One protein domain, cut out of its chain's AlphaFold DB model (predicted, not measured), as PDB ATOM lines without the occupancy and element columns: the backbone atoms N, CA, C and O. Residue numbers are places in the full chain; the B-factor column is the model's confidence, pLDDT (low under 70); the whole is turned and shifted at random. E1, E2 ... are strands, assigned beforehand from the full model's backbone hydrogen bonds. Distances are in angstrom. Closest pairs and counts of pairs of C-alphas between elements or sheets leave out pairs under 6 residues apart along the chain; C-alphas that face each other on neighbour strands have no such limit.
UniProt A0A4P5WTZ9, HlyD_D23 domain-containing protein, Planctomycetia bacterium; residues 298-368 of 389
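Overview. This is residues 298 to 368 of the 389 residues of the protein "HlyD_D23 domain-containing protein" of Planctomycetia bacterium (UniProt A0A4P5WTZ9). With little regular structure, this is one strongly twisted antiparallel sheet, a meander of four strands, each the antiparallel neighbour of the one before, in the order E1 - E2 - E3 - E4; long E3 bends at residue 334, and the unnamed stretch 345 to 368 folds back past E2. The 71 printed residues are all strand in class, with 28 in named elements. The whole is compact, radius of gyration of the C-alphas 12.1 A, spanning 39 by 26 by 21 A.

Along the chain. Find C-alpha 303 at (-55.635, 74.922, 18.321), where E1 runs to 306. E2 takes 309 to 315, 19.8 A; E3 takes 326 to 337, 25.6 A; E4 takes 340 to 344, ending at (-53.095, 85.779, 22.648).

Arrangement. In hairpin E1 and E2, N 304 and O 311 are 2.9 A apart. E3 bends by 87 degrees at 334; it pairs with E2, N 312 to O 329 3.0 A, and with E4, N 334 to O 342 2.8 A. E1 and E4 are apart.

Size, cuts and confidence. The printed part has no cut and no long link; pLDDT is under 70 at residues 320 to 321.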
ATOM      1  N   VAL A 298     -59.818  82.466  17.120       92.00
ATOM      2  CA  VAL A 298     -59.544  81.408  16.139       92.00
ATOM      3  C   VAL A 298     -60.556  80.271  16.302       92.00
ATOM      4  O   VAL A 298     -61.094  80.095  17.399       92.00
ATOM      5  N   PRO A 299     -60.862  79.497  15.247       93.06
ATOM      6  CA  PRO A 299     -61.663  78.282  15.380       93.06
ATOM      7  C   PRO A 299     -61.018  77.311  16.372       93.06
ATOM      8  O   PRO A 299     -59.797  77.148  16.365       93.06
ATOM      9  N   LYS A 300     -61.819  76.654  17.214       90.88
ATOM     10  CA  LYS A 300     -61.315  75.695  18.214       90.88
ATOM     11  C   LYS A 300     -60.479  74.575  17.583       90.88
ATOM     12  O   LYS A 300     -59.470  74.194  18.165       90.88
ATOM     13  N   ASP A 301     -60.828  74.156  16.369       90.00
ATOM     14  CA  ASP A 301     -60.133  73.096  15.624       90.00
ATOM     15  C   ASP A 301     -58.719  73.491  15.163       90.00
ATOM     16  O   ASP A 301     -57.887  72.635  14.880       90.00
ATOM     17  N   SER A 302     -58.403  74.791  15.130       90.88
ATOM     18  CA  SER A 302     -57.062  75.276  14.764       90.88
ATOM     19  C   SER A 302     -56.035  75.205  15.899       90.88
ATOM     20  O   SER A 302     -54.842  75.433  15.677       90.88
ATOM     21  N   VAL A 303     -56.481  74.920  17.125       91.38
ATOM     22  CA  VAL A 303     -55.635  74.922  18.321       91.38
ATOM     23  C   VAL A 303     -55.085  73.526  18.581       91.38
ATOM     24  O   VAL A 303     -55.819  72.618  18.960       91.38
ATOM     25  N   VAL A 304     -53.764  73.377  18.490       90.69
ATOM     26  CA  VAL A 304     -53.070  72.139  18.857       90.69
ATOM     27  C   VAL A 304     -52.575  72.254  20.296       90.69
ATOM     28  O   VAL A 304     -51.858  73.192  20.657       90.69
ATOM     29  N   ARG A 305     -52.960  71.296  21.145       90.38
ATOM     30  CA  ARG A 305     -52.571  71.253  22.563       90.38
ATOM     31  C   ARG A 305     -51.498  70.196  22.779       90.38
ATOM     32  O   ARG A 305     -51.664  69.044  22.400       90.38
ATOM     33  N   THR A 306     -50.412  70.577  23.440       87.25
ATOM     34  CA  THR A 306     -49.327  69.662  23.823       87.25
ATOM     35  C   THR A 306     -48.995  69.804  25.303       87.25
ATOM     36  O   THR A 306     -49.460  70.729  25.969       87.25
ATOM     37  N   SER A 307     -48.135  68.925  25.822       86.88
ATOM     38  CA  SER A 307     -47.641  69.004  27.203       86.88
ATOM     39  C   SER A 307     -46.879  70.299  27.519       86.88
ATOM     40  O   SER A 307     -46.729  70.639  28.688       86.88
ATOM     41  N   ARG A 308     -46.409  71.034  26.500       84.25
ATOM     42  CA  ARG A 308     -45.663  72.297  26.646       84.25
ATOM     43  C   ARG A 308     -46.522  73.553  26.459       84.25
ATOM     44  O   ARG A 308     -45.992  74.655  26.533       84.25
ATOM     45  N   GLY A 309     -47.822  73.400  26.198       88.44
ATOM     46  CA  GLY A 309     -48.747  74.509  25.960       88.44
ATOM     47  C   GLY A 309     -49.563  74.351  24.677       88.44
ATOM     48  O   GLY A 309     -49.544  73.302  24.026       88.44
ATOM     49  N   ALA A 310     -50.300  75.407  24.333       91.56
ATOM     50  CA  ALA A 310     -51.117  75.480  23.127       91.56
ATOM     51  C   ALA A 310     -50.418  76.305  22.039       91.56
ATOM     52  O   ALA A 310     -49.731  77.288  22.325       91.56
ATOM     53  N   PHE A 311     -50.601  75.909  20.784       91.88
ATOM     54  CA  PHE A 311     -50.123  76.664  19.633       91.88
ATOM     55  C   PHE A 311     -51.097  76.563  18.463       91.88
ATOM     56  O   PHE A 311     -51.938  75.668  18.402       91.88
ATOM     57  N   VAL A 312     -50.946  77.488  17.522       91.88
ATOM     58  CA  VAL A 312     -51.653  77.492  16.238       91.88
ATOM     59  C   VAL A 312     -50.637  77.546  15.100       91.88
ATOM     60  O   VAL A 312     -49.552  78.119  15.246       91.88
ATOM     61  N   PHE A 313     -50.982  76.955  13.958       89.94
ATOM     62  CA  PHE A 313     -50.201  77.110  12.733       89.94
ATOM     63  C   PHE A 313     -50.739  78.284  11.924       89.94
ATOM     64  O   PHE A 313     -51.886  78.263  11.480       89.94
ATOM     65  N   VAL A 314     -49.893  79.295  11.730       89.31
ATOM     66  CA  VAL A 314     -50.197  80.475  10.917       89.31
ATOM     67  C   VAL A 314     -49.512  80.329   9.565       89.31
ATOM     68  O   VAL A 314     -48.324  80.002   9.502       89.31
ATOM     69  N   VAL A 315     -50.251  80.575   8.488       87.12
ATOM     70  CA  VAL A 315     -49.720  80.558   7.122       87.12
ATOM     71  C   VAL A 315     -48.872  81.814   6.897       87.12
ATOM     72  O   VAL A 315     -49.305  82.932   7.181       87.12
ATOM     73  N   ASN A 316     -47.646  81.636   6.409       84.56
ATOM     74  CA  ASN A 316     -46.763  82.742   6.052       84.56
ATOM     75  C   ASN A 316     -47.254  83.443   4.769       84.56
ATOM     76  O   ASN A 316     -47.872  82.792   3.923       84.56
ATOM     77  N   PRO A 317     -46.966  84.748   4.586       78.88
ATOM     78  CA  PRO A 317     -47.292  85.456   3.350       78.88
ATOM     79  C   PRO A 317     -46.721  84.725   2.129       78.88
ATOM     80  O   PRO A 317     -45.583  84.258   2.161       78.88
ATOM     81  N   ALA A 318     -47.508  84.617   1.059       74.44
ATOM     82  CA  ALA A 318     -47.070  83.956  -0.164       74.44
ATOM     83  C   ALA A 318     -45.942  84.754  -0.842       74.44
ATOM     84  O   ALA A 318     -46.129  85.918  -1.194       74.44
ATOM     85  N   GLU A 319     -44.791  84.121  -1.067       72.56
ATOM     86  CA  GLU A 319     -43.733  84.648  -1.935       72.56
ATOM     87  C   GLU A 319     -43.911  84.086  -3.353       72.56
ATOM     88  O   GLU A 319     -44.165  82.891  -3.527       72.56
ATOM     89  N   ALA A 320     -43.778  84.937  -4.377       63.03
ATOM     90  CA  ALA A 320     -43.971  84.538  -5.771       63.03
ATOM     91  C   ALA A 320     -43.067  83.345  -6.142       63.03
ATOM     92  O   ALA A 320     -41.841  83.441  -6.097       63.03
ATOM     93  N   GLY A 321     -43.685  82.215  -6.501       64.75
ATOM     94  CA  GLY A 321     -42.995  80.989  -6.917       64.75
ATOM     95  C   GLY A 321     -42.611  80.014  -5.796       64.75
ATOM     96  O   GLY A 321     -42.008  78.986  -6.100       64.75
ATOM     97  N   LYS A 322     -42.958  80.278  -4.525       73.38
ATOM     98  CA  LYS A 322     -42.714  79.347  -3.408       73.38
ATOM     99  C   LYS A 322     -44.009  78.726  -2.869       73.38
ATOM    100  O   LYS A 322     -45.039  79.399  -2.825       73.38
ATOM    101  N   PRO A 323     -43.971  77.455  -2.426       74.19
ATOM    102  CA  PRO A 323     -45.099  76.845  -1.733       74.19
ATOM    103  C   PRO A 323     -45.427  77.591  -0.431       74.19
ATOM    104  O   PRO A 323     -44.525  78.037   0.281       74.19
ATOM    105  N   LEU A 324     -46.718  77.682  -0.093       82.19
ATOM    106  CA  LEU A 324     -47.172  78.238   1.183       82.19
ATOM    107  C   LEU A 324     -46.581  77.423   2.331       82.19
ATOM    108  O   LEU A 324     -46.665  76.196   2.339       82.19
ATOM    109  N   SER A 325     -45.993  78.108   3.306       84.19
ATOM    110  CA  SER A 325     -45.407  77.484   4.490       84.19
ATOM    111  C   SER A 325     -46.155  77.915   5.741       84.19
ATOM    112  O   SER A 325     -46.718  79.009   5.795       84.19
ATOM    113  N   VAL A 326     -46.149  77.057   6.757       87.44
ATOM    114  CA  VAL A 326     -46.706  77.385   8.073       87.44
ATOM    115  C   VAL A 326     -45.608  77.631   9.090       87.44
ATOM    116  O   VAL A 326     -44.561  76.982   9.081       87.44
ATOM    117  N   ARG A 327     -45.870  78.540  10.023       88.75
ATOM    118  CA  ARG A 327     -45.072  78.700  11.237       88.75
ATOM    119  C   ARG A 327     -45.916  78.380  12.459       88.75
ATOM    120  O   ARG A 327     -47.108  78.676  12.505       88.75
ATOM    121  N   GLN A 328     -45.272  77.780  13.449       89.88
ATOM    122  CA  GLN A 328     -45.884  77.512  14.738       89.88
ATOM    123  C   GLN A 328     -45.845  78.782  15.588       89.88
ATOM    124  O   GLN A 328     -44.786  79.391  15.744       89.88
ATOM    125  N   VAL A 329     -46.989  79.166  16.149       90.38
ATOM    126  CA  VAL A 329     -47.106  80.302  17.065       90.38
ATOM    127  C   VAL A 329     -47.676  79.801  18.376       90.38
ATOM    128  O   VAL A 329     -48.803  79.311  18.415       90.38
ATOM    129  N   MET A 330     -46.890  79.905  19.446       91.69
ATOM    130  CA  MET A 330     -47.373  79.622  20.797       91.69
ATOM    131  C   MET A 330     -48.450  80.639  21.170       91.69
ATOM    132  O   MET A 330     -48.282  81.835  20.923       91.69
ATOM    133  N   VAL A 331     -49.548  80.157  21.749       92.81
ATOM    134  CA  VAL A 331     -50.674  81.003  22.146       92.81
ATOM    135  C   VAL A 331     -51.142  80.681  23.556       92.81
ATOM    136  O   VAL A 331     -51.165  79.526  23.986       92.81
ATOM    137  N   THR A 332     -51.585  81.717  24.252       91.94
ATOM    138  CA  THR A 332     -52.357  81.598  25.484       91.94
ATOM    139  C   THR A 332     -53.835  81.606  25.125       91.94
ATOM    140  O   THR A 332     -54.306  82.504  24.423       91.94
ATOM    141  N   LEU A 333     -54.562  80.585  25.575       90.75
ATOM    142  CA  LEU A 333     -55.999  80.462  25.340       90.75
ATOM    143  C   LEU A 333     -56.766  81.305  26.361       90.75
ATOM    144  O   LEU A 333     -56.443  81.286  27.547       90.75
ATOM    145  N   GLY A 334     -57.777  82.027  25.889       86.75
ATOM    146  CA  GLY A 334     -58.696  82.819  26.703       86.75
ATOM    147  C   GLY A 334     -60.123  82.276  26.649       86.75
ATOM    148  O   GLY A 334     -60.350  81.065  26.599       86.75
ATOM    149  N   LEU A 335     -61.099  83.184  26.640       84.38
ATOM    150  CA  LEU A 335     -62.521  82.845  26.632       84.38
ATOM    151  C   LEU A 335     -62.956  82.201  25.304       84.38
ATOM    152  O   LEU A 335     -62.581  82.639  24.216       84.38
ATOM    153  N   GLY A 336     -63.769  81.148  25.399       84.81
ATOM    154  CA  GLY A 336     -64.402  80.498  24.253       84.81
ATOM    155  C   GLY A 336     -65.799  81.053  23.990       84.81
ATOM    156  O   GLY A 336     -66.584  81.207  24.919       84.81
ATOM    157  N   THR A 337     -66.142  81.287  22.725       80.81
ATOM    158  CA  THR A 337     -67.485  81.716  22.309       80.81
ATOM    159  C   THR A 337     -67.930  80.877  21.114       80.81
ATOM    160  O   THR A 337     -67.346  80.959  20.032       80.81
ATOM    161  N   GLY A 338     -68.943  80.024  21.309       85.56
ATOM    162  CA  GLY A 338     -69.403  79.080  20.283       85.56
ATOM    163  C   GLY A 338     -68.284  78.135  19.822       85.56
ATOM    164  O   GLY A 338     -67.672  77.441  20.640       85.56
ATOM    165  N   LEU A 339     -67.997  78.127  18.518       89.31
ATOM    166  CA  LEU A 339     -66.925  77.335  17.890       89.31
ATOM    167  C   LEU A 339     -65.562  78.043  17.854       89.31
ATOM    168  O   LEU A 339     -64.589  77.496  17.336       89.31
ATOM    169  N   ARG A 340     -65.462  79.257  18.403       92.06
ATOM    170  CA  ARG A 340     -64.230  80.049  18.415       92.06
ATOM    171  C   ARG A 340     -63.661  80.162  19.826       92.06
ATOM    172  O   ARG A 340     -64.378  80.014  20.818       92.06
ATOM    173  N   ILE A 341     -62.363  80.414  19.916       91.19
ATOM    174  CA  ILE A 341     -61.645  80.623  21.171       91.19
ATOM    175  C   ILE A 341     -60.696  81.808  21.054       91.19
ATOM    176  O   ILE A 341     -60.047  82.006  20.025       91.19
ATOM    177  N   GLN A 342     -60.640  82.613  22.111       91.19
ATOM    178  CA  GLN A 342     -59.688  83.703  22.227       91.19
ATOM    179  C   GLN A 342     -58.269  83.158  22.315       91.19
ATOM    180  O   GLN A 342     -57.986  82.247  23.092       91.19
ATOM    181  N   VAL A 343     -57.373  83.770  21.551       92.06
ATOM    182  CA  VAL A 343     -55.941  83.488  21.572       92.06
ATOM    183  C   VAL A 343     -55.152  84.778  21.728       92.06
ATOM    184  O   VAL A 343     -55.504  85.817  21.168       92.06
ATOM    185  N   GLN A 344     -54.068  84.704  22.491       89.81
ATOM    186  CA  GLN A 344     -53.095  85.779  22.648       89.81
ATOM    187  C   GLN A 344     -51.700  85.229  22.350       89.81
ATOM    188  O   GLN A 344     -51.331  84.172  22.857       89.81
ATOM    189  N   GLY A 345     -50.930  85.927  21.520       86.06
ATOM    190  CA  GLY A 345     -49.551  85.569  21.199       86.06
ATOM    191  C   GLY A 345     -48.829  86.741  20.542       86.06
ATOM    192  O   GLY A 345     -49.421  87.442  19.724       86.06
ATOM    193  N   GLU A 346     -47.556  86.951  20.884       80.75
ATOM    194  CA  GLU A 346     -46.770  88.123  20.454       80.75
ATOM    195  C   GLU A 346     -46.655  88.258  18.928       80.75
ATOM    196  O   GLU A 346     -46.504  89.353  18.399       80.75
ATOM    197  N   SER A 347     -46.748  87.142  18.199       80.81
ATOM    198  CA  SER A 347     -46.612  87.100  16.738       80.81
ATOM    199  C   SER A 347     -47.925  86.814  15.998       80.81
ATOM    200  O   SER A 347     -47.880  86.302  14.873       80.81
ATOM    201  N   LEU A 348     -49.080  87.084  16.617       87.19
ATOM    202  CA  LEU A 348     -50.403  86.865  16.029       87.19
ATOM    203  C   LEU A 348     -51.119  88.201  15.779       87.19
ATOM    204  O   LEU A 348     -51.218  89.036  16.675       87.19
ATOM    205  N   ALA A 349     -51.644  88.394  14.569       86.62
ATOM    206  CA  ALA A 349     -52.377  89.599  14.182       86.62
ATOM    207  C   ALA A 349     -53.685  89.267  13.452       86.62
ATOM    208  O   ALA A 349     -53.830  88.202  12.848       86.62
ATOM    209  N   ALA A 350     -54.640  90.201  13.489       85.81
ATOM    210  CA  ALA A 350     -55.904  90.067  12.769       85.81
ATOM    211  C   ALA A 350     -55.670  89.947  11.251       85.81
ATOM    212  O   ALA A 350     -54.812  90.629  10.695       85.81
ATOM    213  N   GLY A 351     -56.450  89.090  10.586       84.31
ATOM    214  CA  GLY A 351     -56.373  88.860   9.135       84.31
ATOM    215  C   GLY A 351     -55.389  87.768   8.697       84.31
ATOM    216  O   GLY A 351     -55.340  87.440   7.515       84.31
ATOM    217  N   GLN A 352     -54.629  87.175   9.623       86.88
ATOM    218  CA  GLN A 352     -53.750  86.043   9.323       86.88
ATOM    219  C   GLN A 352     -54.548  84.741   9.149       86.88
ATOM    220  O   GLN A 352     -55.493  84.476   9.892       86.88
ATOM    221  N   GLN A 353     -54.152  83.912   8.179       87.19
ATOM    222  CA  GLN A 353     -54.768  82.603   7.952       87.19
ATOM    223  C   GLN A 353     -54.194  81.564   8.919       87.19
ATOM    224  O   GLN A 353     -52.974  81.430   9.048       87.19
ATOM    225  N   VAL A 354     -55.082  80.817   9.575       90.31
ATOM    226  CA  VAL A 354     -54.735  79.720  10.487       90.31
ATOM    227  C   VAL A 354     -55.159  78.383   9.895       90.31
ATOM    228  O   VAL A 354     -56.161  78.300   9.186       90.31
ATOM    229  N   VAL A 355     -54.398  77.332  10.185       89.31
ATOM    230  CA  VAL A 355     -54.739  75.969   9.761       89.31
ATOM    231  C   VAL A 355     -55.823  75.407  10.675       89.31
ATOM    232  O   VAL A 355     -55.615  75.324  11.880       89.31
ATOM    233  N   THR A 356     -56.956  74.998  10.110       88.00
ATOM    234  CA  THR A 356     -58.087  74.408  10.850       88.00
ATOM    235  C   THR A 356     -58.158  72.885  10.754       88.00
ATOM    236  O   THR A 356     -58.774  72.262  11.605       88.00
ATOM    237  N   GLU A 357     -57.528  72.272   9.748       84.38
ATOM    238  CA  GLU A 357     -57.568  70.824   9.521       84.38
ATOM    239  C   GLU A 357     -56.153  70.260   9.341       84.38
ATOM    240  O   GLU A 357     -55.296  70.871   8.703       84.38
ATOM    241  N   GLY A 358     -55.880  69.096   9.937       81.88
ATOM    242  CA  GLY A 358     -54.570  68.441   9.855       81.88
ATOM    243  C   GLY A 358     -53.462  69.099  10.689       81.88
ATOM    244  O   GLY A 358     -52.315  68.654  10.625       81.88
ATOM    245  N   ALA A 359     -53.794  70.108  11.503       81.81
ATOM    246  CA  ALA A 359     -52.842  70.866  12.314       81.81
ATOM    247  C   ALA A 359     -51.995  69.979  13.250       81.81
ATOM    248  O   ALA A 359     -50.814  70.249  13.437       81.81
ATOM    249  N   GLU A 360     -52.538  68.874  13.770       80.75
ATOM    250  CA  GLU A 360     -51.806  67.961  14.664       80.75
ATOM    251  C   GLU A 360     -50.645  67.211  13.991       80.75
ATOM    252  O   GLU A 360     -49.727  66.741  14.664       80.75
ATOM    253  N   ARG A 361     -50.677  67.076  12.660       81.94
ATOM    254  CA  ARG A 361     -49.679  66.315  11.887       81.94
ATOM    255  C   ARG A 361     -48.616  67.213  11.252       81.94
ATOM    256  O   ARG A 361     -47.670  66.694  10.658       81.94
ATOM    257  N   LEU A 362     -48.775  68.534  11.356       82.56
ATOM    258  CA  LEU A 362     -47.888  69.513  10.738       82.56
ATOM    259  C   LEU A 362     -46.645  69.788  11.589       82.56
ATOM    260  O   LEU A 362     -46.672  69.764  12.818       82.56
ATOM    261  N   ARG A 363     -45.539  70.096  10.909       80.06
ATOM    262  CA  ARG A 363     -44.310  70.638  11.506       80.06
ATOM    263  C   ARG A 363     -44.067  72.062  11.012       80.06
ATOM    264  O   ARG A 363     -44.559  72.463   9.959       80.06
ATOM    265  N   ALA A 364     -43.274  72.828  11.758       73.00
ATOM    266  CA  ALA A 364     -42.847  74.154  11.318       73.00
ATOM    267  C   ALA A 364     -42.171  74.088   9.932       73.00
ATOM    268  O   ALA A 364     -41.409  73.160   9.659       73.00
ATOM    269  N   PHE A 365     -42.459  75.075   9.080       73.38
ATOM    270  CA  PHE A 365     -41.983  75.213   7.696       73.38
ATOM    271  C   PHE A 365     -42.497  74.163   6.703       73.38
ATOM    272  O   PHE A 365     -42.073  74.155   5.546       73.38
ATOM    273  N   GLN A 366     -43.436  73.309   7.110       81.25
ATOM    274  CA  GLN A 366     -44.065  72.364   6.197       81.25
ATOM    275  C   GLN A 366     -44.943  73.092   5.174       81.25
ATOM    276  O   GLN A 366     -45.596  74.094   5.479       81.25
ATOM    277  N   THR A 367     -44.936  72.586   3.943       80.38
ATOM    278  CA  THR A 367     -45.783  73.094   2.869       80.38
ATOM    279  C   THR A 367     -47.238  72.725   3.109       80.38
ATOM    280  O   THR A 367     -47.540  71.574   3.423       80.38
ATOM    281  N   VAL A 368     -48.132  73.689   2.916       81.31
ATOM    282  CA  VAL A 368     -49.580  73.485   2.985       81.31
ATOM    283  C   VAL A 368     -50.248  73.932   1.693       81.31
ATOM    284  O   VAL A 368     -49.776  74.832   1.001       81.31
TER     285      VAL A 368